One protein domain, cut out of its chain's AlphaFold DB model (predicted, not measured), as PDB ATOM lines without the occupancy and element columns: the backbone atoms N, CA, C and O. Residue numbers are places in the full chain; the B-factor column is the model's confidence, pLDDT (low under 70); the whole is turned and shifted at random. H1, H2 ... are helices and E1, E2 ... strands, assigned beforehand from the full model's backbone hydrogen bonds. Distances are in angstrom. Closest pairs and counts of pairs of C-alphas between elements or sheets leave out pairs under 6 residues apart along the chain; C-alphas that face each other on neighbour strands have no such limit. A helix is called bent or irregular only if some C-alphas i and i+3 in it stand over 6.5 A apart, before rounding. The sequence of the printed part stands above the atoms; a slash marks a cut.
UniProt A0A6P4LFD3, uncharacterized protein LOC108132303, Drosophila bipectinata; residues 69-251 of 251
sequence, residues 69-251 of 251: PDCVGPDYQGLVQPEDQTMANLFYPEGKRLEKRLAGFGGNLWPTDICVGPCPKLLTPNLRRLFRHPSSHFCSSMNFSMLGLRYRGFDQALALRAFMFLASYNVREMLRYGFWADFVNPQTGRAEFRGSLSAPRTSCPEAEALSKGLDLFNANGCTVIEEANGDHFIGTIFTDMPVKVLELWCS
ATOM      1  N   PRO A  69      -3.884  20.851 -17.626       39.91
ATOM      2  CA  PRO A  69      -3.060  19.705 -17.203       39.91
ATOM      3  C   PRO A  69      -3.021  18.506 -18.166       39.91
ATOM      4  O   PRO A  69      -2.132  17.665 -18.057       39.91
ATOM      5  N   ASP A  70      -3.955  18.459 -19.120       47.03
ATOM      6  CA  ASP A  70      -4.124  17.380 -20.097       47.03
ATOM      7  C   ASP A  70      -4.117  17.880 -21.552       47.03
ATOM      8  O   ASP A  70      -4.464  17.143 -22.477       47.03
ATOM      9  N   CYS A  71      -3.743  19.140 -21.789       44.97
ATOM     10  CA  CYS A  71      -3.648  19.692 -23.134       44.97
ATOM     11  C   CYS A  71      -2.183  19.890 -23.501       44.97
ATOM     12  O   CYS A  71      -1.515  20.809 -23.035       44.97
ATOM     13  N   VAL A  72      -1.698  19.029 -24.389       52.44
ATOM     14  CA  VAL A  72      -0.537  19.346 -25.218       52.44
ATOM     15  C   VAL A  72      -0.816  20.663 -25.962       52.44
ATOM     16  O   VAL A  72      -1.973  20.945 -26.289       52.44
ATOM     17  N   GLY A  73       0.211  21.494 -26.179       48.31
ATOM     18  CA  GLY A  73       0.052  22.789 -26.857       48.31
ATOM     19  C   GLY A  73      -0.703  22.660 -28.192       48.31
ATOM     20  O   GLY A  73      -0.765  21.566 -28.747       48.31
ATOM     21  N   PRO A  74      -1.285  23.742 -28.738       49.03
ATOM     22  CA  PRO A  74      -2.129  23.669 -29.937       49.03
ATOM     23  C   PRO A  74      -1.431  23.008 -31.140       49.03
ATOM     24  O   PRO A  74      -2.080  22.297 -31.899       49.03
ATOM     25  N   ASP A  75      -0.105  23.134 -31.248       49.06
ATOM     26  CA  ASP A  75       0.717  22.476 -32.282       49.06
ATOM     27  C   ASP A  75       0.819  20.946 -32.119       49.06
ATOM     28  O   ASP A  75       1.335  20.240 -32.989       49.06
ATOM     29  N   TYR A  76       0.327  20.431 -30.995       49.47
ATOM     30  CA  TYR A  76       0.376  19.033 -30.604       49.47
ATOM     31  C   TYR A  76      -1.012  18.380 -30.460       49.47
ATOM     32  O   TYR A  76      -1.099  17.158 -30.294       49.47
ATOM     33  N   GLN A  77      -2.105  19.148 -30.559       42.03
ATOM     34  CA  GLN A  77      -3.471  18.612 -30.540       42.03
ATOM     35  C   GLN A  77      -3.719  17.730 -31.777       42.03
ATOM     36  O   GLN A  77      -3.653  18.192 -32.910       42.03
ATOM     37  N   GLY A  78      -3.996  16.440 -31.554       45.84
ATOM     38  CA  GLY A  78      -4.208  15.437 -32.612       45.84
ATOM     39  C   GLY A  78      -2.991  14.560 -32.933       45.84
ATOM     40  O   GLY A  78      -3.109  13.636 -33.733       45.84
ATOM     41  N   LEU A  79      -1.840  14.807 -32.295       46.50
ATOM     42  CA  LEU A  79      -0.638  13.974 -32.441       46.50
ATOM     43  C   LEU A  79      -0.590  12.760 -31.509       46.50
ATOM     44  O   LEU A  79       0.240  11.880 -31.711       46.50
ATOM     45  N   VAL A  80      -1.434  12.743 -30.479       43.50
ATOM     46  CA  VAL A  80      -1.550  11.654 -29.507       43.50
ATOM     47  C   VAL A  80      -2.912  11.018 -29.726       43.50
ATOM     48  O   VAL A  80      -3.932  11.668 -29.469       43.50
ATOM     49  N   GLN A  81      -2.952   9.784 -30.227       47.09
ATOM     50  CA  GLN A  81      -4.229   9.104 -30.402       47.09
ATOM     51  C   GLN A  81      -4.763   8.606 -29.046       47.09
ATOM     52  O   GLN A  81      -3.982   8.304 -28.140       47.09
ATOM     53  N   PRO A  82      -6.092   8.498 -28.863       44.25
ATOM     54  CA  PRO A  82      -6.685   7.946 -27.636       44.25
ATOM     55  C   PRO A  82      -6.202   6.516 -27.320       44.25
ATOM     56  O   PRO A  82      -6.160   6.085 -26.168       44.25
ATOM     57  N   GLU A  83      -5.795   5.785 -28.353       44.94
ATOM     58  CA  GLU A  83      -5.217   4.442 -28.289       44.94
ATOM     59  C   GLU A  83      -3.866   4.464 -27.553       44.94
ATOM     60  O   GLU A  83      -3.638   3.682 -26.623       44.94
ATOM     61  N   ASP A  84      -3.031   5.458 -27.874       44.56
ATOM     62  CA  ASP A  84      -1.746   5.713 -27.220       44.56
ATOM     63  C   ASP A  84      -1.939   6.141 -25.761       44.56
ATOM     64  O   ASP A  84      -1.121   5.803 -24.911       44.56
ATOM     65  N   GLN A  85      -3.053   6.811 -25.425       43.62
ATOM     66  CA  GLN A  85      -3.358   7.250 -24.053       43.62
ATOM     67  C   GLN A  85      -3.615   6.081 -23.089       43.62
ATOM     68  O   GLN A  85      -3.321   6.175 -21.895       43.62
ATOM     69  N   THR A  86      -4.131   4.957 -23.589       39.59
ATOM     70  CA  THR A  86      -4.473   3.796 -22.749       39.59
ATOM     71  C   THR A  86      -3.216   3.001 -22.370       39.59
ATOM     72  O   THR A  86      -3.023   2.643 -21.204       39.59
ATOM     73  N   MET A  87      -2.290   2.830 -23.320       36.09
ATOM     74  CA  MET A  87      -0.924   2.340 -23.068       36.09
ATOM     75  C   MET A  87      -0.107   3.352 -22.243       36.09
ATOM     76  O   MET A  87       0.652   2.959 -21.349       36.09
ATOM     77  N   ALA A  88      -0.341   4.652 -22.460       41.56
ATOM     78  CA  ALA A  88       0.292   5.748 -21.734       41.56
ATOM     79  C   ALA A  88      -0.133   5.884 -20.265       41.56
ATOM     80  O   ALA A  88       0.512   6.629 -19.534       41.56
ATOM     81  N   ASN A  89      -1.169   5.186 -19.798       41.75
ATOM     82  CA  ASN A  89      -1.602   5.229 -18.394       41.75
ATOM     83  C   ASN A  89      -1.203   3.969 -17.601       41.75
ATOM     84  O   ASN A  89      -0.992   4.042 -16.389       41.75
ATOM     85  N   LEU A  90      -1.031   2.818 -18.261       43.16
ATOM     86  CA  LEU A  90      -0.578   1.574 -17.615       43.16
ATOM     87  C   LEU A  90       0.930   1.605 -17.292       43.16
ATOM     88  O   LEU A  90       1.357   1.200 -16.199       43.16
ATOM     89  N   PHE A  91       1.738   2.172 -18.190       40.88
ATOM     90  CA  PHE A  91       3.195   2.242 -18.035       40.88
ATOM     91  C   PHE A  91       3.714   3.505 -17.320       40.88
ATOM     92  O   PHE A  91       4.861   3.501 -16.877       40.88
ATOM     93  N   TYR A  92       2.889   4.533 -17.088       52.72
ATOM     94  CA  TYR A  92       3.390   5.871 -16.751       52.72
ATOM     95  C   TYR A  92       2.690   6.476 -15.536       52.72
ATOM     96  O   TYR A  92       1.473   6.669 -15.550       52.72
ATOM     97  N   PRO A  93       3.432   6.788 -14.470       49.53
ATOM     98  CA  PRO A  93       2.816   7.327 -13.279       49.53
ATOM     99  C   PRO A  93       3.317   8.760 -12.970       49.53
ATOM    100  O   PRO A  93       4.427   9.133 -13.325       49.53
ATOM    101  N   GLU A  94       2.479   9.558 -12.305       54.66
ATOM    102  CA  GLU A  94       2.785  10.902 -11.765       54.66
ATOM    103  C   GLU A  94       4.126  10.973 -10.999       54.66
ATOM    104  O   GLU A  94       4.542   9.971 -10.424       54.66
ATOM    105  N   GLY A  95       4.776  12.141 -10.895       54.66
ATOM    106  CA  GLY A  95       6.139  12.282 -10.331       54.66
ATOM    107  C   GLY A  95       6.371  11.608  -8.962       54.66
ATOM    108  O   GLY A  95       7.346  10.889  -8.777       54.66
ATOM    109  N   LYS A  96       5.412  11.684  -8.023       53.94
ATOM    110  CA  LYS A  96       5.479  10.971  -6.717       53.94
ATOM    111  C   LYS A  96       5.397   9.442  -6.826       53.94
ATOM    112  O   LYS A  96       5.734   8.710  -5.897       53.94
ATOM    113  N   ARG A  97       4.893   8.937  -7.944       57.53
ATOM    114  CA  ARG A  97       4.864   7.515  -8.274       57.53
ATOM    115  C   ARG A  97       6.104   7.081  -9.070       57.53
ATOM    116  O   ARG A  97       6.316   5.874  -9.151       57.53
ATOM    117  N   LEU A  98       6.906   8.005  -9.614       63.41
ATOM    118  CA  LEU A  98       8.165   7.706 -10.307       63.41
ATOM    119  C   LEU A  98       9.149   7.036  -9.343       63.41
ATOM    120  O   LEU A  98       9.537   5.890  -9.557       63.41
ATOM    121  N   GLU A  99       9.442   7.694  -8.221       62.72
ATOM    122  CA  GLU A  99      10.317   7.166  -7.167       62.72
ATOM    123  C   GLU A  99       9.773   5.862  -6.577       62.72
ATOM    124  O   GLU A  99      10.507   4.892  -6.401       62.72
ATOM    125  N   LYS A 100       8.456   5.793  -6.342       62.44
ATOM    126  CA  LYS A 100       7.805   4.593  -5.802       62.44
ATOM    127  C   LYS A 100       7.858   3.404  -6.771       62.44
ATOM    128  O   LYS A 100       7.993   2.269  -6.318       62.44
ATOM    129  N   ARG A 101       7.748   3.631  -8.087       61.81
ATOM    130  CA  ARG A 101       7.903   2.570  -9.100       61.81
ATOM    131  C   ARG A 101       9.364   2.167  -9.269       61.81
ATOM    132  O   ARG A 101       9.620   0.970  -9.319       61.81
ATOM    133  N   LEU A 102      10.298   3.120  -9.285       65.31
ATOM    134  CA  LEU A 102      11.741   2.845  -9.314       65.31
ATOM    135  C   LEU A 102      12.163   1.998  -8.102       65.31
ATOM    136  O   LEU A 102      12.824   0.979  -8.274       65.31
ATOM    137  N   ALA A 103      11.673   2.330  -6.903       61.56
ATOM    138  CA  ALA A 103      11.889   1.534  -5.693       61.56
ATOM    139  C   ALA A 103      11.257   0.128  -5.772       61.56
ATOM    140  O   ALA A 103      11.821  -0.839  -5.263       61.56
ATOM    141  N   GLY A 104      10.109  -0.006  -6.446       59.91
ATOM    142  CA  GLY A 104       9.425  -1.286  -6.667       59.91
ATOM    143  C   GLY A 104      10.186  -2.272  -7.560       59.91
ATOM    144  O   GLY A 104       9.885  -3.463  -7.537       59.91
ATOM    145  N   PHE A 105      11.189  -1.808  -8.310       59.69
ATOM    146  CA  PHE A 105      12.070  -2.661  -9.110       59.69
ATOM    147  C   PHE A 105      13.290  -3.197  -8.338       59.69
ATOM    148  O   PHE A 105      14.127  -3.872  -8.933       59.69
ATOM    149  N   GLY A 106      13.385  -2.955  -7.025       52.59
ATOM    150  CA  GLY A 106      14.373  -3.618  -6.168       52.59
ATOM    151  C   GLY A 106      15.767  -2.983  -6.164       52.59
ATOM    152  O   GLY A 106      16.757  -3.702  -6.083       52.59
ATOM    153  N   GLY A 107      15.867  -1.652  -6.229       60.75
ATOM    154  CA  GLY A 107      17.140  -0.935  -6.092       60.75
ATOM    155  C   GLY A 107      17.037   0.558  -6.407       60.75
ATOM    156  O   GLY A 107      15.996   1.041  -6.849       60.75
ATOM    157  N   ASN A 108      18.128   1.299  -6.185       67.44
ATOM    158  CA  ASN A 108      18.250   2.690  -6.624       67.44
ATOM    159  C   ASN A 108      18.462   2.723  -8.148       67.44
ATOM    160  O   ASN A 108      19.590   2.624  -8.611       67.44
ATOM    161  N   LEU A 109      17.378   2.808  -8.921       76.31
ATOM    162  CA  LEU A 109      17.391   2.758 -10.394       76.31
ATOM    163  C   LEU A 109      17.665   4.097 -11.081       76.31
ATOM    164  O   LEU A 109      17.358   4.286 -12.259       76.31
ATOM    165  N   TRP A 110      18.208   5.045 -10.333       84.81
ATOM    166  CA  TRP A 110      18.645   6.304 -10.897       84.81
ATOM    167  C   TRP A 110      19.873   6.092 -11.792       84.81
ATOM    168  O   TRP A 110      20.689   5.208 -11.502       84.81
ATOM    169  N   PRO A 111      20.015   6.873 -12.880       88.44
ATOM    170  CA  PRO A 111      21.227   6.857 -13.683       88.44
ATOM    171  C   PRO A 111      22.426   7.122 -12.776       88.44
ATOM    172  O   PRO A 111      22.369   7.965 -11.880       88.44
ATOM    173  N   THR A 112      23.514   6.398 -13.006       89.31
ATOM    174  CA  THR A 112      24.784   6.645 -12.317       89.31
ATOM    175  C   THR A 112      25.342   8.013 -12.682       89.31
ATOM    176  O   THR A 112      26.023   8.632 -11.871       89.31
ATOM    177  N   ASP A 113      25.074   8.459 -13.909       88.94
ATOM    178  CA  ASP A 113      25.560   9.722 -14.438       88.94
ATOM    179  C   ASP A 113      24.571  10.268 -15.479       88.94
ATOM    180  O   ASP A 113      23.883   9.500 -16.168       88.94
ATOM    181  N   ILE A 114      24.486  11.592 -15.573       90.44
ATOM    182  CA  ILE A 114      23.600  12.303 -16.497       90.44
ATOM    183  C   ILE A 114      24.458  13.277 -17.293       90.44
ATOM    184  O   ILE A 114      25.087  14.165 -16.722       90.44
ATOM    185  N   CYS A 115      24.470  13.133 -18.616       88.44
ATOM    186  CA  CYS A 115      25.189  14.042 -19.499       88.44
ATOM    187  C   CYS A 115      24.215  14.905 -20.302       88.44
ATOM    188  O   CYS A 115      23.255  14.418 -20.894       88.44
ATOM    189  N   VAL A 116      24.481  16.207 -20.331       91.44
ATOM    190  CA  VAL A 116      23.713  17.186 -21.101       91.44
ATOM    191  C   VAL A 116      24.650  17.851 -22.096       91.44
ATOM    192  O   VAL A 116      25.780  18.199 -21.753       91.44
ATOM    193  N   GLY A 117      24.203  18.029 -23.336       90.38
ATOM    194  CA  GLY A 117      25.021  18.706 -24.336       90.38
ATOM    195  C   GLY A 117      24.266  19.113 -25.596       90.38
ATOM    196  O   GLY A 117      23.156  18.636 -25.841       90.38
ATOM    197  N   PRO A 118      24.854  20.000 -26.418       90.69
ATOM    198  CA  PRO A 118      24.316  20.300 -27.738       90.69
ATOM    199  C   PRO A 118      24.416  19.064 -28.636       90.69
ATOM    200  O   PRO A 118      25.359  18.279 -28.522       90.69
ATOM    201  N   CYS A 119      23.481  18.907 -29.571       89.88
ATOM    202  CA  CYS A 119      23.541  17.812 -30.528       89.88
ATOM    203  C   CYS A 119      24.704  18.014 -31.529       89.88
ATOM    204  O   CYS A 119      24.760  19.045 -32.213       89.88
ATOM    205  N   PRO A 120      25.636  17.048 -31.669       88.88
ATOM    206  CA  PRO A 120      26.677  17.093 -32.681       88.88
ATOM    207  C   PRO A 120      26.083  17.161 -34.089       88.88
ATOM    208  O   PRO A 120      25.176  16.405 -34.441       88.88
ATOM    209  N   LYS A 121      26.666  18.009 -34.944       88.12
ATOM    210  CA  LYS A 121      26.258  18.148 -36.355       88.12
ATOM    211  C   LYS A 121      26.210  16.808 -37.093       88.12
ATOM    212  O   LYS A 121      25.304  16.586 -37.890       88.12
ATOM    213  N   LEU A 122      27.137  15.900 -36.781       87.88
ATOM    214  CA  LEU A 122      27.237  14.588 -37.421       87.88
ATOM    215  C   LEU A 122      26.010  13.691 -37.176       87.88
ATOM    216  O   LEU A 122      25.704  12.854 -38.017       87.88
ATOM    217  N   LEU A 123      25.272  13.886 -36.076       87.06
ATOM    218  CA  LEU A 123      24.067  13.103 -35.768       87.06
ATOM    219  C   LEU A 123      22.803  13.655 -36.440       87.06
ATOM    220  O   LEU A 123      21.786  12.969 -36.497       87.06
ATOM    221  N   THR A 124      22.854  14.873 -36.985       86.94
ATOM    222  CA  THR A 124      21.681  15.543 -37.571       86.94
ATOM    223  C   THR A 124      21.009  14.728 -38.695       86.94
ATOM    224  O   THR A 124      19.779  14.630 -38.682       86.94
ATOM    225  N   PRO A 125      21.740  14.086 -39.632       84.50
ATOM    226  CA  PRO A 125      21.129  13.219 -40.644       84.50
ATOM    227  C   PRO A 125      20.374  12.026 -40.043       84.50
ATOM    228  O   PRO A 125      19.291  11.686 -40.521       84.50
ATOM    229  N   ASN A 126      20.903  11.432 -38.970       84.69
ATOM    230  CA  ASN A 126      20.274  10.302 -38.282       84.69
ATOM    231  C   ASN A 126      18.967  10.748 -37.625       84.69
ATOM    232  O   ASN A 126      17.944  10.078 -37.761       84.69
ATOM    233  N   LEU A 127      18.969  11.928 -36.995       85.38
ATOM    234  CA  LEU A 127      17.763  12.485 -36.387       85.38
ATOM    235  C   LEU A 127      16.656  12.737 -37.413       85.38
ATOM    236  O   LEU A 127      15.513  12.370 -37.161       85.38
ATOM    237  N   ARG A 128      16.992  13.273 -38.595       84.44
ATOM    238  CA  ARG A 128      16.020  13.478 -39.689       84.44
ATOM    239  C   ARG A 128      15.376  12.182 -40.173       84.44
ATOM    240  O   ARG A 128      14.224  12.202 -40.596       84.44
ATOM    241  N   ARG A 129      16.128  11.079 -40.166       81.25
ATOM    242  CA  ARG A 129      15.646   9.763 -40.614       81.25
ATOM    243  C   ARG A 129      14.767   9.089 -39.565       81.25
ATOM    244  O   ARG A 129      13.785   8.439 -39.919       81.25
ATOM    245  N   LEU A 130      15.127   9.230 -38.291       81.00
ATOM    246  CA  LEU A 130      14.492   8.500 -37.195       81.00
ATOM    247  C   LEU A 130      13.306   9.238 -36.585       81.00
ATOM    248  O   LEU A 130      12.326   8.599 -36.206       81.00
ATOM    249  N   PHE A 131      13.375  10.563 -36.516       84.62
ATOM    250  CA  PHE A 131      12.399  11.380 -35.815       84.62
ATOM    251  C   PHE A 131      11.653  12.311 -36.766       84.62
ATOM    252  O   PHE A 131      12.172  12.773 -37.782       84.62
ATOM    253  N   ARG A 132      10.417  12.649 -36.392       79.06
ATOM    254  CA  ARG A 132       9.651  13.728 -37.020       79.06
ATOM    255  C   ARG A 132       9.452  14.846 -36.018       79.06
ATOM    256  O   ARG A 132       8.738  14.665 -35.034       79.06
ATOM    257  N   HIS A 133       9.998  16.014 -36.310       80.50
ATOM    258  CA  HIS A 133       9.786  17.205 -35.502       80.50
ATOM    259  C   HIS A 133       8.604  18.029 -36.051       80.50
ATOM    260  O   HIS A 133       8.467  18.129 -37.272       80.50
ATOM    261  N   PRO A 134       7.732  18.611 -35.206       72.25
ATOM    262  CA  PRO A 134       6.541  19.341 -35.660       72.25
ATOM    263  C   PRO A 134       6.839  20.588 -36.506       72.25
ATOM    264  O   PRO A 134       6.119  20.870 -37.454       72.25
ATOM    265  N   SER A 135       7.898  21.326 -36.166       64.44
ATOM    266  CA  SER A 135       8.141  22.687 -36.678       64.44
ATOM    267  C   SER A 135       9.531  22.919 -37.295       64.44
ATOM    268  O   SER A 135       9.881  24.049 -37.626       64.44
ATOM    269  N   SER A 136      10.361  21.879 -37.442       64.44
ATOM    270  CA  SER A 136      11.769  22.024 -37.850       64.44
ATOM    271  C   SER A 136      12.250  20.779 -38.583       64.44
ATOM    272  O   SER A 136      12.165  19.686 -38.049       64.44
ATOM    273  N   HIS A 137      12.831  20.901 -39.774       67.94
ATOM    274  CA  HIS A 137      13.399  19.746 -40.491       67.94
ATOM    275  C   HIS A 137      14.791  19.334 -39.968       67.94
ATOM    276  O   HIS A 137      15.663  18.927 -40.734       67.94
ATOM    277  N   PHE A 138      15.039  19.483 -38.662       74.12
ATOM    278  CA  PHE A 138      16.370  19.374 -38.056       74.12
ATOM    279  C   PHE A 138      17.438  20.139 -38.865       74.12
ATOM    280  O   PHE A 138      18.504  19.611 -39.180       74.12
ATOM    281  N   CYS A 139      17.131  21.364 -39.307       69.19
ATOM    282  CA  CYS A 139      17.995  22.111 -40.234       69.19
ATOM    283  C   CYS A 139      19.317  22.555 -39.593       69.19
ATOM    284  O   CYS A 139      20.331  22.640 -40.276       69.19
ATOM    285  N   SER A 140      19.312  22.817 -38.284       80.00
ATOM    286  CA  SER A 140      20.477  23.268 -37.523       80.00
ATOM    287  C   SER A 140      20.647  22.415 -36.277       80.00
ATOM    288  O   SER A 140      19.725  22.323 -35.468       80.00
ATOM    289  N   SER A 141      21.840  21.848 -36.086       80.00
ATOM    290  CA  SER A 141      22.173  21.073 -34.885       80.00
ATOM    291  C   SER A 141      22.163  21.923 -33.609       80.00
ATOM    292  O   SER A 141      22.001  21.392 -32.520       80.00
ATOM    293  N   MET A 142      22.301  23.249 -33.735       81.12
ATOM    294  CA  MET A 142      22.298  24.187 -32.604       81.12
ATOM    295  C   MET A 142      20.925  24.332 -31.944       81.12
ATOM    296  O   MET A 142      20.836  24.853 -30.837       81.12
ATOM    297  N   ASN A 143      19.865  23.900 -32.630       86.44
ATOM    298  CA  ASN A 143      18.500  23.964 -32.117       86.44
ATOM    299  C   ASN A 143      18.125  22.720 -31.306       86.44
ATOM    300  O   ASN A 143      17.008  22.654 -30.814       86.44
ATOM    301  N   PHE A 144      19.026  21.740 -31.206       91.31
ATOM    302  CA  PHE A 144      18.758  20.479 -30.536       91.31
ATOM    303  C   PHE A 144      19.806  20.206 -29.473       91.31
ATOM    304  O   PHE A 144      21.007  20.410 -29.674       91.31
ATOM    305  N   SER A 145      19.329  19.681 -28.361       93.12
ATOM    306  CA  SER A 145      20.141  19.236 -27.245       93.12
ATOM    307  C   SER A 145      19.902  17.754 -27.004       93.12
ATOM    308  O   SER A 145      18.945  17.153 -27.504       93.12
ATOM    309  N   MET A 146      20.810  17.158 -26.249       93.19
ATOM    310  CA  MET A 146      20.780  15.755 -25.889       93.19
ATOM    311  C   MET A 146      20.901  15.617 -24.382       93.19
ATOM    312  O   MET A 146      21.682  16.330 -23.747       93.19
ATOM    313  N   LEU A 147      20.147  14.667 -23.845       93.56
ATOM    314  CA  LEU A 147      20.195  14.222 -22.464       93.56
ATOM    315  C   LEU A 147      20.540  12.732 -22.466       93.56
ATOM    316  O   LEU A 147      19.711  11.897 -22.829       93.56
ATOM    317  N   GLY A 148      21.775  12.398 -22.112       91.75
ATOM    318  CA  GLY A 148      22.221  11.021 -21.955       91.75
ATOM    319  C   GLY A 148      22.069  10.549 -20.513       91.75
ATOM    320  O   GLY A 148      22.465  11.231 -19.570       91.75
ATOM    321  N   LEU A 149      21.497   9.360 -20.354       91.88
ATOM    322  CA  LEU A 149      21.314   8.677 -19.079       91.88
ATOM    323  C   LEU A 149      22.233   7.456 -19.059       91.88
ATOM    324  O   LEU A 149      22.056   6.532 -19.859       91.88
ATOM    325  N   ARG A 150      23.221   7.457 -18.162       90.31
ATOM    326  CA  ARG A 150      24.243   6.409 -18.064       90.31
ATOM    327  C   ARG A 150      24.007   5.540 -16.836       90.31
ATOM    328  O   ARG A 150      23.871   6.040 -15.723       90.31
ATOM    329  N   TYR A 151      24.031   4.228 -17.029       89.31
ATOM    330  CA  TYR A 151      23.819   3.221 -15.992       89.31
ATOM    331  C   TYR A 151      25.034   2.301 -15.941       89.31
ATOM    332  O   TYR A 151      25.257   1.518 -16.863       89.31
ATOM    333  N   ARG A 152      25.832   2.395 -14.874       87.44
ATOM    334  CA  ARG A 152      27.056   1.603 -14.695       87.44
ATOM    335  C   ARG A 152      26.881   0.587 -13.570       87.44
ATOM    336  O   ARG A 152      26.415   0.943 -12.492       87.44
ATOM    337  N   GLY A 153      27.296  -0.660 -13.807       82.75
ATOM    338  CA  GLY A 153      27.235  -1.724 -12.794       82.75
ATOM    339  C   GLY A 153      25.827  -2.268 -12.526       82.75
ATOM    340  O   GLY A 153      25.623  -2.979 -11.545       82.75
ATOM    341  N   PHE A 154      24.863  -1.937 -13.386       80.50
ATOM    342  CA  PHE A 154      23.532  -2.537 -13.392       80.50
ATOM    343  C   PHE A 154      23.501  -3.723 -14.354       80.50
ATOM    344  O   PHE A 154      24.171  -3.707 -15.385       80.50
ATOM    345  N   ASP A 155      22.663  -4.714 -14.052       85.94
ATOM    346  CA  ASP A 155      22.272  -5.712 -15.047       85.94
ATOM    347  C   ASP A 155      21.651  -5.018 -16.273       85.94
ATOM    348  O   ASP A 155      20.859  -4.082 -16.130       85.94
ATOM    349  N   GLN A 156      21.999  -5.473 -17.478       82.94
ATOM    350  CA  GLN A 156      21.613  -4.813 -18.726       82.94
ATOM    351  C   GLN A 156      20.090  -4.725 -18.895       82.94
ATOM    352  O   GLN A 156      19.578  -3.689 -19.325       82.94
ATOM    353  N   ALA A 157      19.345  -5.775 -18.532       84.38
ATOM    354  CA  ALA A 157      17.887  -5.768 -18.643       84.38
ATOM    355  C   ALA A 157      17.255  -4.794 -17.639       84.38
ATOM    356  O   ALA A 157      16.238  -4.152 -17.927       84.38
ATOM    357  N   LEU A 158      17.877  -4.660 -16.468       85.38
ATOM    358  CA  LEU A 158      17.465  -3.733 -15.422       85.38
ATOM    359  C   LEU A 158      17.761  -2.275 -15.812       85.38
ATOM    360  O   LEU A 158      16.867  -1.430 -15.727       85.38
ATOM    361  N   ALA A 159      18.962  -1.996 -16.326       87.25
ATOM    362  CA  ALA A 159      19.358  -0.687 -16.846       87.25
ATOM    363  C   ALA A 159      18.453  -0.234 -17.997       87.25
ATOM    364  O   ALA A 159      17.945   0.886 -17.988       87.25
ATOM    365  N   LEU A 160      18.171  -1.134 -18.940       87.19
ATOM    366  CA  LEU A 160      17.263  -0.874 -20.050       87.19
ATOM    367  C   LEU A 160      15.856  -0.519 -19.558       87.19
ATOM    368  O   LEU A 160      15.258   0.446 -20.028       87.19
ATOM    369  N   ARG A 161      15.320  -1.267 -18.588       86.62
ATOM    370  CA  ARG A 161      13.996  -0.978 -18.021       86.62
ATOM    371  C   ARG A 161      13.974   0.368 -17.293       86.62
ATOM    372  O   ARG A 161      13.005   1.114 -17.439       86.62
ATOM    373  N   ALA A 162      15.023   0.672 -16.528       88.06
ATOM    374  CA  ALA A 162      15.173   1.949 -15.837       88.06
ATOM    375  C   ALA A 162      15.231   3.116 -16.833       88.06
ATOM    376  O   ALA A 162      14.514   4.101 -16.656       88.06
ATOM    377  N   PHE A 163      16.007   2.967 -17.910       90.19
ATOM    378  CA  PHE A 163      16.081   3.937 -18.997       90.19
ATOM    379  C   PHE A 163      14.730   4.151 -19.666       90.19
ATOM    380  O   PHE A 163      14.263   5.284 -19.709       90.19
ATOM    381  N   MET A 164      14.076   3.081 -20.128       88.94
ATOM    382  CA  MET A 164      12.768   3.175 -20.787       88.94
ATOM    383  C   MET A 164      11.772   3.950 -19.923       88.94
ATOM    384  O   MET A 164      11.027   4.783 -20.431       88.94
ATOM    385  N   PHE A 165      11.788   3.722 -18.609       86.19
ATOM    386  CA  PHE A 165      10.912   4.407 -17.669       86.19
ATOM    387  C   PHE A 165      11.278   5.887 -17.467       86.19
ATOM    388  O   PHE A 165      10.412   6.758 -17.576       86.19
ATOM    389  N   LEU A 166      12.550   6.192 -17.197       90.56
ATOM    390  CA  LEU A 166      13.019   7.557 -16.936       90.56
ATOM    391  C   LEU A 166      12.995   8.439 -18.186       90.56
ATOM    392  O   LEU A 166      12.604   9.605 -18.104       90.56
ATOM    393  N   ALA A 167      13.367   7.892 -19.340       91.81
ATOM    394  CA  ALA A 167      13.310   8.592 -20.614       91.81
ATOM    395  C   ALA A 167      11.869   8.912 -21.003       91.81
ATOM    396  O   ALA A 167      11.561  10.049 -21.351       91.81
ATOM    397  N   SER A 168      10.965   7.948 -20.825       88.38
ATOM    398  CA  SER A 168       9.532   8.149 -21.027       88.38
ATOM    399  C   SER A 168       8.951   9.268 -20.169       88.38
ATOM    400  O   SER A 168       8.147  10.069 -20.643       88.38
ATOM    401  N   TYR A 169       9.352   9.329 -18.899       87.81
ATOM    402  CA  TYR A 169       8.930  10.395 -18.000       87.81
ATOM    403  C   TYR A 169       9.462  11.760 -18.457       87.81
ATOM    404  O   TYR A 169       8.676  12.685 -18.646       87.81
ATOM    405  N   ASN A 170      10.771  11.869 -18.707       91.31
ATOM    406  CA  ASN A 170      11.398  13.128 -19.116       91.31
ATOM    407  C   ASN A 170      10.832  13.657 -20.436       91.31
ATOM    408  O   ASN A 170      10.499  14.834 -20.515       91.31
ATOM    409  N   VAL A 171      10.660  12.796 -21.444       91.06
ATOM    410  CA  VAL A 171      10.074  13.199 -22.730       91.06
ATOM    411  C   VAL A 171       8.678  13.784 -22.540       91.06
ATOM    412  O   VAL A 171       8.378  14.846 -23.079       91.06
ATOM    413  N   ARG A 172       7.824  13.144 -21.736       84.44
ATOM    414  CA  ARG A 172       6.469  13.653 -21.473       84.44
ATOM    415  C   ARG A 172       6.479  14.997 -20.772       84.44
ATOM    416  O   ARG A 172       5.688  15.864 -21.127       84.44
ATOM    417  N   GLU A 173       7.342  15.161 -19.782       86.94
ATOM    418  CA  GLU A 173       7.458  16.426 -19.073       86.94
ATOM    419  C   GLU A 173       7.960  17.526 -20.022       86.94
ATOM    420  O   GLU A 173       7.328  18.573 -20.114       86.94
ATOM    421  N   MET A 174       8.985  17.271 -20.840       89.38
ATOM    422  CA  MET A 174       9.445  18.220 -21.865       89.38
ATOM    423  C   MET A 174       8.326  18.603 -22.850       89.38
ATOM    424  O   MET A 174       8.096  19.794 -23.074       89.38
ATOM    425  N   LEU A 175       7.564  17.617 -23.343       86.81
ATOM    426  CA  LEU A 175       6.393  17.834 -24.203       86.81
ATOM    427  C   LEU A 175       5.311  18.677 -23.512       86.81
ATOM    428  O   LEU A 175       4.712  19.544 -24.148       86.81
ATOM    429  N   ARG A 176       5.078  18.474 -22.209       83.00
ATOM    430  CA  ARG A 176       4.145  19.287 -21.402       83.00
ATOM    431  C   ARG A 176       4.586  20.746 -21.296       83.00
ATOM    432  O   ARG A 176       3.733  21.628 -21.309       83.00
ATOM    433  N   TYR A 177       5.890  21.011 -21.253       85.75
ATOM    434  CA  TYR A 177       6.442  22.373 -21.293       85.75
ATOM    435  C   TYR A 177       6.558  22.952 -22.715       85.75
ATOM    436  O   TYR A 177       7.034  24.074 -22.881       85.75
ATOM    437  N   GLY A 178       6.084  22.228 -23.734       85.00
ATOM    438  CA  GLY A 178       6.034  22.681 -25.124       85.00
ATOM    439  C   GLY A 178       7.296  22.400 -25.940       85.00
ATOM    440  O   GLY A 178       7.336  22.766 -27.115       85.00
ATOM    441  N   PHE A 179       8.291  21.733 -25.353       89.44
ATOM    442  CA  PHE A 179       9.492  21.294 -26.057       89.44
ATOM    443  C   PHE A 179       9.233  19.967 -26.759       89.44
ATOM    444  O   PHE A 179       8.660  19.045 -26.177       89.44
ATOM    445  N   TRP A 180       9.694  19.829 -27.994       91.25
ATOM    446  CA  TRP A 180       9.792  18.516 -28.605       91.25
ATOM    447  C   TRP A 180      10.844  17.687 -27.865       91.25
ATOM    448  O   TRP A 180      11.943  18.165 -27.582       91.25
ATOM    449  N   ALA A 181      10.531  16.425 -27.583       91.81
ATOM    450  CA  ALA A 181      11.496  15.453 -27.098       91.81
ATOM    451  C   ALA A 181      11.127  14.041 -27.569       91.81
ATOM    452  O   ALA A 181       9.943  13.729 -27.717       91.81
ATOM    453  N   ASP A 182      12.126  13.196 -27.812       92.25
ATOM    454  CA  ASP A 182      11.946  11.774 -28.129       92.25
ATOM    455  C   ASP A 182      13.253  10.992 -27.887       92.25
ATOM    456  O   ASP A 182      14.324  11.579 -27.716       92.25
ATOM    457  N   PHE A 183      13.191   9.662 -27.882       91.12
ATOM    458  CA  PHE A 183      14.367   8.792 -27.790       91.12
ATOM    459  C   PHE A 183      14.228   7.564 -28.695       91.12
ATOM    460  O   PHE A 183      13.128   7.201 -29.112       91.12
ATOM    461  N   VAL A 184      15.352   6.912 -29.009       88.56
ATOM    462  CA  VAL A 184      15.340   5.628 -29.724       88.56
ATOM    463  C   VAL A 184      15.160   4.504 -28.713       88.56
ATOM    464  O   VAL A 184      16.010   4.302 -27.849       88.56
ATOM    465  N   ASN A 185      14.070   3.754 -28.824       86.00
ATOM    466  CA  ASN A 185      13.829   2.572 -28.016       86.00
ATOM    467  C   ASN A 185      14.874   1.493 -28.342       86.00
ATOM    468  O   ASN A 185      14.901   1.002 -29.477       86.00
ATOM    469  N   PRO A 186      15.701   1.067 -27.370       83.56
ATOM    470  CA  PRO A 186      16.789   0.140 -27.650       83.56
ATOM    471  C   PRO A 186      16.350  -1.273 -28.031       83.56
ATOM    472  O   PRO A 186      17.126  -2.025 -28.611       83.56
ATOM    473  N   GLN A 187      15.109  -1.649 -27.715       81.19
ATOM    474  CA  GLN A 187      14.552  -2.955 -28.072       81.19
ATOM    475  C   GLN A 187      14.009  -2.976 -29.499       81.19
ATOM    476  O   GLN A 187      14.018  -4.021 -30.145       81.19
ATOM    477  N   THR A 188      13.497  -1.843 -29.983       79.00
ATOM    478  CA  THR A 188      12.813  -1.774 -31.281       79.00
ATOM    479  C   THR A 188      13.620  -1.043 -32.350       79.00
ATOM    480  O   THR A 188      13.314  -1.194 -33.534       79.00
ATOM    481  N   GLY A 189      14.621  -0.250 -31.956       78.50
ATOM    482  CA  GLY A 189      15.369   0.636 -32.848       78.50
ATOM    483  C   GLY A 189      14.494   1.737 -33.457       78.50
ATOM    484  O   GLY A 189      14.750   2.187 -34.571       78.50
ATOM    485  N   ARG A 190      13.408   2.132 -32.786       77.94
ATOM    486  CA  ARG A 190      12.450   3.133 -33.283       77.94
ATOM    487  C   ARG A 190      12.356   4.311 -32.331       77.94
ATOM    488  O   ARG A 190      12.586   4.152 -31.139       77.94
ATOM    489  N   ALA A 191      11.975   5.468 -32.861       84.12
ATOM    490  CA  ALA A 191      11.477   6.565 -32.042       84.12
ATOM    491  C   ALA A 191      10.282   6.083 -31.200       84.12
ATOM    492  O   ALA A 191       9.392   5.417 -31.743       84.12
ATOM    493  N   GLU A 192      10.291   6.370 -29.899       83.31
ATOM    494  CA  GLU A 192       9.292   5.850 -28.958       83.31
ATOM    495  C   GLU A 192       7.953   6.588 -29.080       83.31
ATOM    496  O   GLU A 192       6.906   5.950 -29.184       83.31
ATOM    497  N   PHE A 193       7.964   7.927 -29.087       72.50
ATOM    498  CA  PHE A 193       6.729   8.717 -28.949       72.50
ATOM    499  C   PHE A 193       6.121   9.173 -30.266       72.50
ATOM    500  O   PHE A 193       4.908   9.375 -30.350       72.50
ATOM    501  N   ARG A 194       6.923   9.318 -31.320       65.88
ATOM    502  CA  ARG A 194       6.390   9.442 -32.676       65.88
ATOM    503  C   ARG A 194       6.704   8.180 -33.451       65.88
ATOM    504  O   ARG A 194       7.743   8.070 -34.096       65.88
ATOM    505  N   GLY A 195       5.742   7.256 -33.413       48.75
ATOM    506  CA  GLY A 195       5.706   6.077 -34.264       48.75
ATOM    507  C   GLY A 195       6.113   6.444 -35.687       48.75
ATOM    508  O   GLY A 195       5.452   7.222 -36.378       48.75
ATOM    509  N   SER A 196       7.258   5.913 -36.106       41.69
ATOM    510  CA  SER A 196       7.759   6.077 -37.458       41.69
ATOM    511  C   SER A 196       6.772   5.437 -38.435       41.69
ATOM    512  O   SER A 196       6.814   4.236 -38.691       41.69
ATOM    513  N   LEU A 197       5.877   6.249 -38.997       44.47
ATOM    514  CA  LEU A 197       5.097   5.891 -40.184       44.47
ATOM    515  C   LEU A 197       5.987   5.819 -41.444       44.47
ATOM    516  O   LEU A 197       5.483   5.507 -42.515       44.47
ATOM    517  N   SER A 198       7.290   6.132 -41.351       41.81
ATOM    518  CA  SER A 198       8.184   6.277 -42.514       41.81
ATOM    519  C   SER A 198       9.442   5.409 -42.537       41.81
ATOM    520  O   SER A 198      10.104   5.398 -43.569       41.81
ATOM    521  N   ALA A 199       9.794   4.671 -41.483       45.47
ATOM    522  CA  ALA A 199      10.956   3.781 -41.535       45.47
ATOM    523  C   ALA A 199      10.505   2.334 -41.804       45.47
ATOM    524  O   ALA A 199       9.764   1.762 -40.990       45.47
ATOM    525  N   PRO A 200      10.929   1.716 -42.926       44.59
ATOM    526  CA  PRO A 200      10.674   0.303 -43.164       44.59
ATOM    527  C   PRO A 200      11.264  -0.544 -42.029       44.59
ATOM    528  O   PRO A 200      12.192  -0.137 -41.338       44.59
ATOM    529  N   ARG A 201      10.723  -1.755 -41.837       51.03
ATOM    530  CA  ARG A 201      11.153  -2.767 -40.843       51.03
ATOM    531  C   ARG A 201      12.633  -3.185 -40.936       51.03
ATOM    532  O   ARG A 201      13.059  -4.060 -40.193       51.03
ATOM    533  N   THR A 202      13.389  -2.609 -41.859       45.81
ATOM    534  CA  THR A 202      14.807  -2.860 -42.072       45.81
ATOM    535  C   THR A 202      15.615  -2.161 -40.991       45.81
ATOM    536  O   THR A 202      15.472  -0.955 -40.801       45.81
ATOM    537  N   SER A 203      16.455  -2.926 -40.297       54.78
ATOM    538  CA  SER A 203      17.486  -2.439 -39.380       54.78
ATOM    539  C   SER A 203      18.183  -1.211 -39.970       54.78
ATOM    540  O   SER A 203      18.920  -1.328 -40.947       54.78
ATOM    541  N   CYS A 204      17.897  -0.036 -39.420       61.34
ATOM    542  CA  CYS A 204      18.579   1.203 -39.761       61.34
ATOM    543  C   CYS A 204      19.875   1.201 -38.934       61.34
ATOM    544  O   CYS A 204      19.765   1.267 -37.707       61.34
ATOM    545  N   PRO A 205      21.077   1.086 -39.527       66.12
ATOM    546  CA  PRO A 205      22.334   1.099 -38.767       66.12
ATOM    547  C   PRO A 205      22.454   2.321 -37.839       66.12
ATOM    548  O   PRO A 205      23.017   2.256 -36.751       66.12
ATOM    549  N   GLU A 206      21.849   3.436 -38.243       70.06
ATOM    550  CA  GLU A 206      21.746   4.678 -37.485       70.06
ATOM    551  C   GLU A 206      20.900   4.533 -36.215       70.06
ATOM    552  O   GLU A 206      21.239   5.106 -35.181       70.06
ATOM    553  N   ALA A 207      19.806   3.765 -36.278       65.75
ATOM    554  CA  ALA A 207      19.007   3.448 -35.099       65.75
ATOM    555  C   ALA A 207      19.785   2.549 -34.146       65.75
ATOM    556  O   ALA A 207      19.709   2.738 -32.937       65.75
ATOM    557  N   GLU A 208      20.546   1.599 -34.693       68.88
ATOM    558  CA  GLU A 208      21.357   0.677 -33.908       68.88
ATOM    559  C   GLU A 208      22.429   1.438 -33.111       68.88
ATOM    560  O   GLU A 208      22.500   1.299 -31.891       68.88
ATOM    561  N   ALA A 209      23.170   2.343 -33.755       72.69
ATOM    562  CA  ALA A 209      24.167   3.178 -33.081       72.69
ATOM    563  C   ALA A 209      23.556   4.060 -31.974       72.69
ATOM    564  O   ALA A 209      24.101   4.163 -30.878       72.69
ATOM    565  N   LEU A 210      22.393   4.666 -32.229       78.75
ATOM    566  CA  LEU A 210      21.711   5.509 -31.242       78.75
ATOM    567  C   LEU A 210      21.035   4.705 -30.122       78.75
ATOM    568  O   LEU A 210      20.911   5.208 -29.008       78.75
ATOM    569  N   SER A 211      20.631   3.461 -30.391       71.62
ATOM    570  CA  SER A 211      20.073   2.545 -29.388       71.62
ATOM    571  C   SER A 211      21.107   1.940 -28.445       71.62
ATOM    572  O   SER A 211      20.780   1.660 -27.293       71.62
ATOM    573  N   LYS A 212      22.334   1.711 -28.929       70.50
ATOM    574  CA  LYS A 212      23.422   1.118 -28.137       70.50
ATOM    575  C   LYS A 212      24.105   2.131 -27.219       70.50
ATOM    576  O   LYS A 212      24.824   1.738 -26.306       70.50
ATOM    577  N   GLY A 213      23.812   3.412 -27.424       75.81
ATOM    578  CA  GLY A 213      24.349   4.505 -26.636       75.81
ATOM    579  C   GLY A 213      25.625   5.070 -27.237       75.81
ATOM    580  O   GLY A 213      26.466   4.351 -27.773       75.81
ATOM    581  N   LEU A 214      25.755   6.389 -27.130       82.00
ATOM    582  CA  LEU A 214      26.921   7.129 -27.590       82.00
ATOM    583  C   LEU A 214      27.630   7.747 -26.391       82.00
ATOM    584  O   LEU A 214      26.984   8.404 -25.569       82.00
ATOM    585  N   ASP A 215      28.946   7.574 -26.320       81.88
ATOM    586  CA  ASP A 215      29.786   8.383 -25.449       81.88
ATOM    587  C   ASP A 215      30.278   9.615 -26.210       81.88
ATOM    588  O   ASP A 215      30.682   9.550 -27.375       81.88
ATOM    589  N   LEU A 216      30.176  10.762 -25.550       81.81
ATOM    590  CA  LEU A 216      30.408  12.070 -26.140       81.81
ATOM    591  C   LEU A 216      31.362  12.833 -25.245       81.81
ATOM    592  O   LEU A 216      31.015  13.214 -24.127       81.81
ATOM    593  N   PHE A 217      32.550  13.110 -25.761       81.44
ATOM    594  CA  PHE A 217      33.551  13.868 -25.027       81.44
ATOM    595  C   PHE A 217      34.252  14.876 -25.929       81.44
ATOM    596  O   PHE A 217      34.273  14.764 -27.156       81.44
ATOM    597  N   ASN A 218      34.797  15.917 -25.306       81.62
ATOM    598  CA  ASN A 218      35.556  16.937 -26.009       81.62
ATOM    599  C   ASN A 218      37.032  16.534 -26.058       81.62
ATOM    600  O   ASN A 218      37.658  16.359 -25.014       81.62
ATOM    601  N   ALA A 219      37.586  16.429 -27.261       85.00
ATOM    602  CA  ALA A 219      39.015  16.287 -27.481       85.00
ATOM    603  C   ALA A 219      39.489  17.433 -28.379       85.00
ATOM    604  O   ALA A 219      39.093  17.533 -29.539       85.00
ATOM    605  N   ASN A 220      40.347  18.306 -27.844       85.94
ATOM    606  CA  ASN A 220      40.975  19.409 -28.583       85.94
ATOM    607  C   ASN A 220      39.984  20.353 -29.296       85.94
ATOM    608  O   ASN A 220      40.267  20.852 -30.383       85.94
ATOM    609  N   GLY A 221      38.814  20.606 -28.699       78.12
ATOM    610  CA  GLY A 221      37.781  21.464 -29.288       78.12
ATOM    611  C   GLY A 221      36.866  20.752 -30.289       78.12
ATOM    612  O   GLY A 221      35.955  21.381 -30.826       78.12
ATOM    613  N   CYS A 222      37.062  19.452 -30.511       81.06
ATOM    614  CA  CYS A 222      36.171  18.601 -31.289       81.06
ATOM    615  C   CYS A 222      35.308  17.738 -30.364       81.06
ATOM    616  O   CYS A 222      35.759  17.298 -29.309       81.06
ATOM    617  N   THR A 223      34.071  17.461 -30.779       84.31
ATOM    618  CA  THR A 223      33.239  16.438 -30.136       84.31
ATOM    619  C   THR A 223      33.557  15.090 -30.761       84.31
ATOM    620  O   THR A 223      33.326  14.898 -31.956       84.31
ATOM    621  N   VAL A 224      34.089  14.179 -29.957       83.94
ATOM    622  CA  VAL A 224      34.299  12.784 -30.336       83.94
ATOM    623  C   VAL A 224      33.037  12.006 -29.980       83.94
ATOM    624  O   VAL A 224      32.448  12.234 -28.923       83.94
ATOM    625  N   ILE A 225      32.602  11.148 -30.902       86.00
ATOM    626  CA  ILE A 225      31.442  10.275 -30.745       86.00
ATOM    627  C   ILE A 225      31.957   8.844 -30.814       86.00
ATOM    628  O   ILE A 225      32.462   8.433 -31.861       86.00
ATOM    629  N   GLU A 226      31.830   8.103 -29.723       83.56
ATOM    630  CA  GLU A 226      32.204   6.691 -29.655       83.56
ATOM    631  C   GLU A 226      30.995   5.849 -29.258       83.56
ATOM    632  O   GLU A 226      30.082   6.321 -28.580       83.56
ATOM    633  N   GLU A 227      30.968   4.595 -29.703       78.88
ATOM    634  CA  GLU A 227      30.017   3.622 -29.169       78.88
ATOM    635  C   GLU A 227      30.349   3.383 -27.694       78.88
ATOM    636  O   GLU A 227      31.522   3.263 -27.321       78.88
ATOM    637  N   ALA A 228      29.324   3.349 -26.844       75.62
ATOM    638  CA  ALA A 228      29.516   3.085 -25.426       75.62
ATOM    639  C   ALA A 228      30.165   1.699 -25.237       75.62
ATOM    640  O   ALA A 228      29.561   0.669 -25.526       75.62
ATOM    641  N   ASN A 229      31.413   1.672 -24.758       66.94
ATOM    642  CA  ASN A 229      32.195   0.445 -24.590       66.94
ATOM    643  C   ASN A 229      32.295   0.043 -23.106       66.94
ATOM    644  O   ASN A 229      32.802   0.804 -22.286       66.94
ATOM    645  N   GLY A 230      31.883  -1.181 -22.750       65.19
ATOM    646  CA  GLY A 230      32.045  -1.770 -21.404       65.19
ATOM    647  C   GLY A 230      30.726  -2.116 -20.693       65.19
ATOM    648  O   GLY A 230      29.673  -2.139 -21.317       65.19
ATOM    649  N   ASP A 231      30.776  -2.363 -19.376       62.25
ATOM    650  CA  ASP A 231      29.629  -2.803 -18.542       62.25
ATOM    651  C   ASP A 231      28.638  -1.671 -18.192       62.25
ATOM    652  O   ASP A 231      28.193  -1.521 -17.045       62.25
ATOM    653  N   HIS A 232      28.342  -0.793 -19.146       77.31
ATOM    654  CA  HIS A 232      27.433   0.316 -18.912       77.31
ATOM    655  C   HIS A 232      26.482   0.524 -20.084       77.31
ATOM    656  O   HIS A 232      26.864   0.460 -21.245       77.31
ATOM    657  N   PHE A 233      25.220   0.780 -19.751       85.81
ATOM    658  CA  PHE A 233      24.188   1.125 -20.718       85.81
ATOM    659  C   PHE A 233      24.048   2.652 -20.764       85.81
ATOM    660  O   PHE A 233      23.956   3.295 -19.712       85.81
ATOM    661  N   ILE A 234      24.027   3.230 -21.966       88.56
ATOM    662  CA  ILE A 234      23.744   4.653 -22.185       88.56
ATOM    663  C   ILE A 234      22.541   4.757 -23.113       88.56
ATOM    664  O   ILE A 234      22.550   4.204 -24.207       88.56
ATOM    665  N   GLY A 235      21.524   5.501 -22.693       90.44
ATOM    666  CA  GLY A 235      20.419   5.877 -23.568       90.44
ATOM    667  C   GLY A 235      20.324   7.394 -23.690       90.44
ATOM    668  O   GLY A 235      20.594   8.112 -22.727       90.44
ATOM    669  N   THR A 236      19.948   7.888 -24.868       92.69
ATOM    670  CA  THR A 236      19.931   9.326 -25.167       92.69
ATOM    671  C   THR A 236      18.536   9.798 -25.547       92.69
ATOM    672  O   THR A 236      17.881   9.216 -26.411       92.69
ATOM    673  N   ILE A 237      18.108  10.889 -24.919       93.81
ATOM    674  CA  ILE A 237      16.905  11.647 -25.253       93.81
ATOM    675  C   ILE A 237      17.334  12.854 -26.083       93.81
ATOM    676  O   ILE A 237      18.271  13.566 -25.718       93.81
ATOM    677  N   PHE A 238      16.643  13.091 -27.189       93.19
ATOM    678  CA  PHE A 238      16.825  14.247 -28.058       93.19
ATOM    679  C   PHE A 238      15.695  15.233 -27.820       93.19
ATOM    680  O   PHE A 238      14.547  14.821 -27.676       93.19
ATOM    681  N   THR A 239      16.006  16.526 -27.788       93.38
ATOM    682  CA  THR A 239      15.010  17.573 -27.550       93.38
ATOM    683  C   THR A 239      15.389  18.880 -28.240       93.38
ATOM    684  O   THR A 239      16.565  19.119 -28.511       93.38
ATOM    685  N   ASP A 240      14.403  19.727 -28.535       92.44
ATOM    686  CA  ASP A 240      14.614  21.115 -28.966       92.44
ATOM    687  C   ASP A 240      14.761  22.095 -27.782       92.44
ATOM    688  O   ASP A 240      14.953  23.299 -27.976       92.44
ATOM    689  N   MET A 241      14.725  21.588 -26.543       93.06
ATOM    690  CA  MET A 241      15.024  22.372 -25.351       93.06
ATOM    691  C   MET A 241      16.455  22.930 -25.439       93.06
ATOM    692  O   MET A 241      17.405  22.162 -25.630       93.06
ATOM    693  N   PRO A 242      16.663  24.253 -25.280       92.69
ATOM    694  CA  PRO A 242      18.000  24.836 -25.325       92.69
ATOM    695  C   PRO A 242      18.918  24.240 -24.254       92.69
ATOM    696  O   PRO A 242      18.503  24.104 -23.106       92.69
ATOM    697  N   VAL A 243      20.182  23.964 -24.592       91.50
ATOM    698  CA  VAL A 243      21.103  23.208 -23.716       91.50
ATOM    699  C   VAL A 243      21.208  23.770 -22.296       91.50
ATOM    700  O   VAL A 243      21.157  23.017 -21.339       91.50
ATOM    701  N   LYS A 244      21.234  25.099 -22.136       91.69
ATOM    702  CA  LYS A 244      21.288  25.753 -20.816       91.69
ATOM    703  C   LYS A 244      20.018  25.559 -19.986       91.69
ATOM    704  O   LYS A 244      20.072  25.570 -18.764       91.69
ATOM    705  N   VAL A 245      18.868  25.437 -20.645       93.19
ATOM    706  CA  VAL A 245      17.593  25.127 -19.985       93.19
ATOM    707  C   VAL A 245      17.574  23.651 -19.594       93.19
ATOM    708  O   VAL A 245      17.151  23.325 -18.494       93.19
ATOM    709  N   LEU A 246      18.108  22.782 -20.455       92.94
ATOM    710  CA  LEU A 246      18.240  21.353 -20.185       92.94
ATOM    711  C   LEU A 246      19.233  21.052 -19.046       92.94
ATOM    712  O   LEU A 246      18.997  20.157 -18.247       92.94
ATOM    713  N   GLU A 247      20.311  21.825 -18.909       91.19
ATOM    714  CA  GLU A 247      21.226  21.735 -17.760       91.19
ATOM    715  C   GLU A 247      20.499  22.044 -16.439       91.19
ATOM    716  O   GLU A 247      20.650  21.318 -15.457       91.19
ATOM    717  N   LEU A 248      19.660  23.087 -16.429       90.56
ATOM    718  CA  LEU A 248      18.832  23.448 -15.272       90.56
ATOM    719  C   LEU A 248      17.727  22.423 -15.001       90.56
ATOM    720  O   LEU A 248      17.344  22.243 -13.854       90.56
ATOM    721  N   TRP A 249      17.223  21.756 -16.040       88.44
ATOM    722  CA  TRP A 249      16.231  20.686 -15.923       88.44
ATOM    723  C   TRP A 249      16.759  19.476 -15.144       88.44
ATOM    724  O   TRP A 249      15.998  18.803 -14.453       88.44
ATOM    725  N   CYS A 250      18.055  19.187 -15.271       85.56
ATOM    726  CA  CYS A 250      18.708  18.044 -14.634       85.56
ATOM    727  C   CYS A 250      19.357  18.360 -13.276       85.56
ATOM    728  O   CYS A 250      19.891  17.439 -12.658       85.56
ATOM    729  N   SER A 251      19.356  19.630 -12.851       76.19
ATOM    730  CA  SER A 251      19.942  20.104 -11.585       76.19
ATOM    731  C   SER A 251      18.959  19.985 -10.423       76.19
ATOM    732  O   SER A 251      19.414  19.617  -9.318       76.19
TER     733      SER A 251
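This is residues 69 to 251 of the 251 residues of the protein "uncharacterized protein LOC108132303" of Drosophila bipectinata (UniProt A0A6P4LFD3). A twisted antiparallel sheet of four strands, E1 E2 E6 E3 in order, forms the core, with the long helix H4 and the short H6 over one face and H5 over the other. A hairpin of E4 and E5 lies toward one end of the longest axis; H1 lies at the other, beyond H4, and H2 also lies outside the sheet. The printed part has 183 residues with six named helices and six named strands, in the order H1 H2 E1 H3 E2 H4 E3 H5 E4 E5 E6 H6, a mixed class. It is compact, with a radius of gyration of the C-alphas of 16.0 A, and rounded, spanning 46 by 40 by 37 A.

Find C-alpha 82 at (-6.685, 7.946, -27.636), where H1 begins and runs to 90. H2 holds 95 to 104, E1 113 to 118, H3 121 to 130 and E2 145 to 152, 22.7 A long. H3 is irregular: C-alphas 122 and 125 are 7.0 A apart. From C-alpha 156 at (21.613, -4.813, -18.726), H4 runs 29.9 A to 176. Then come E3, 181 to 185; H5, 205 to 212; E4, 214 to 219; E5, 222 to 227; E6, 232 to 239, 23.0 A long; and H6, 243 to 249, ending at (16.231, 20.686, -15.923).

Look first at the sheet, twisted, with C-alphas up to 4.3 A off its best plane. Within hydrogen-bond range are N 115 and O 148 of the neighbours E1 and E2, 2.9 A apart, N 147 and O 237 of the neighbours E2 and E6, 2.9 A apart, and N 238 and O 182 of the neighbours E6 and E3, 2.8 A apart. E2, H4 and E3 form a split strand-helix-strand unit, two strands running the same way with E6 between them, and its crossover is right-handed. The sheet and its helices make three layers, with helices on both faces of the sheet: H4 and H6 are on the same face, at heights over the sheet of 7.8 A and 8.3 A, and H5 is on the opposite face at a height of 8.2 A. H4 runs along the strands, at 13 degrees to E6 on the local plane; its closest C-alphas to E3 are Val 171 and Ala 181, 5.1 A. H5 stands up from the sheet at 50 degrees. H3 only grazes the sheet and only just touches H5, with 3 pairs of C-alphas within 8 A, the closest Asn 126 and Glu 206 at 5.9 A. In the hairpin E4 and E5, N 215 and O 226 are 2.8 A apart; Leu 214 and Ile 234, the closest C-alphas of E4 and E6, are 6.7 A apart. H2 is close to H4 but not clearly touching, Leu 102 and Ala 162 being their closest C-alphas at 7.4 A, while H1 and H2 are apart. Every O i to N i+4 pair is within hydrogen-bond range in H4, H5 and H6, against 3 of 5 in H1 and 4 of 6 in both H2 and H3.

The farthest C-alphas, Pro 82 and Asn 220, are 49.0 A apart. The printed part has no cut and ends at the chain's last residue, 251. The links H3 to E2 and E3 to H5 are long. Mean pLDDT of the printed part is 74.7; look for values under 70 at residues 69 to 108, 135 to 137, 139, 194 to 205, 207 to 208 and 229 to 231.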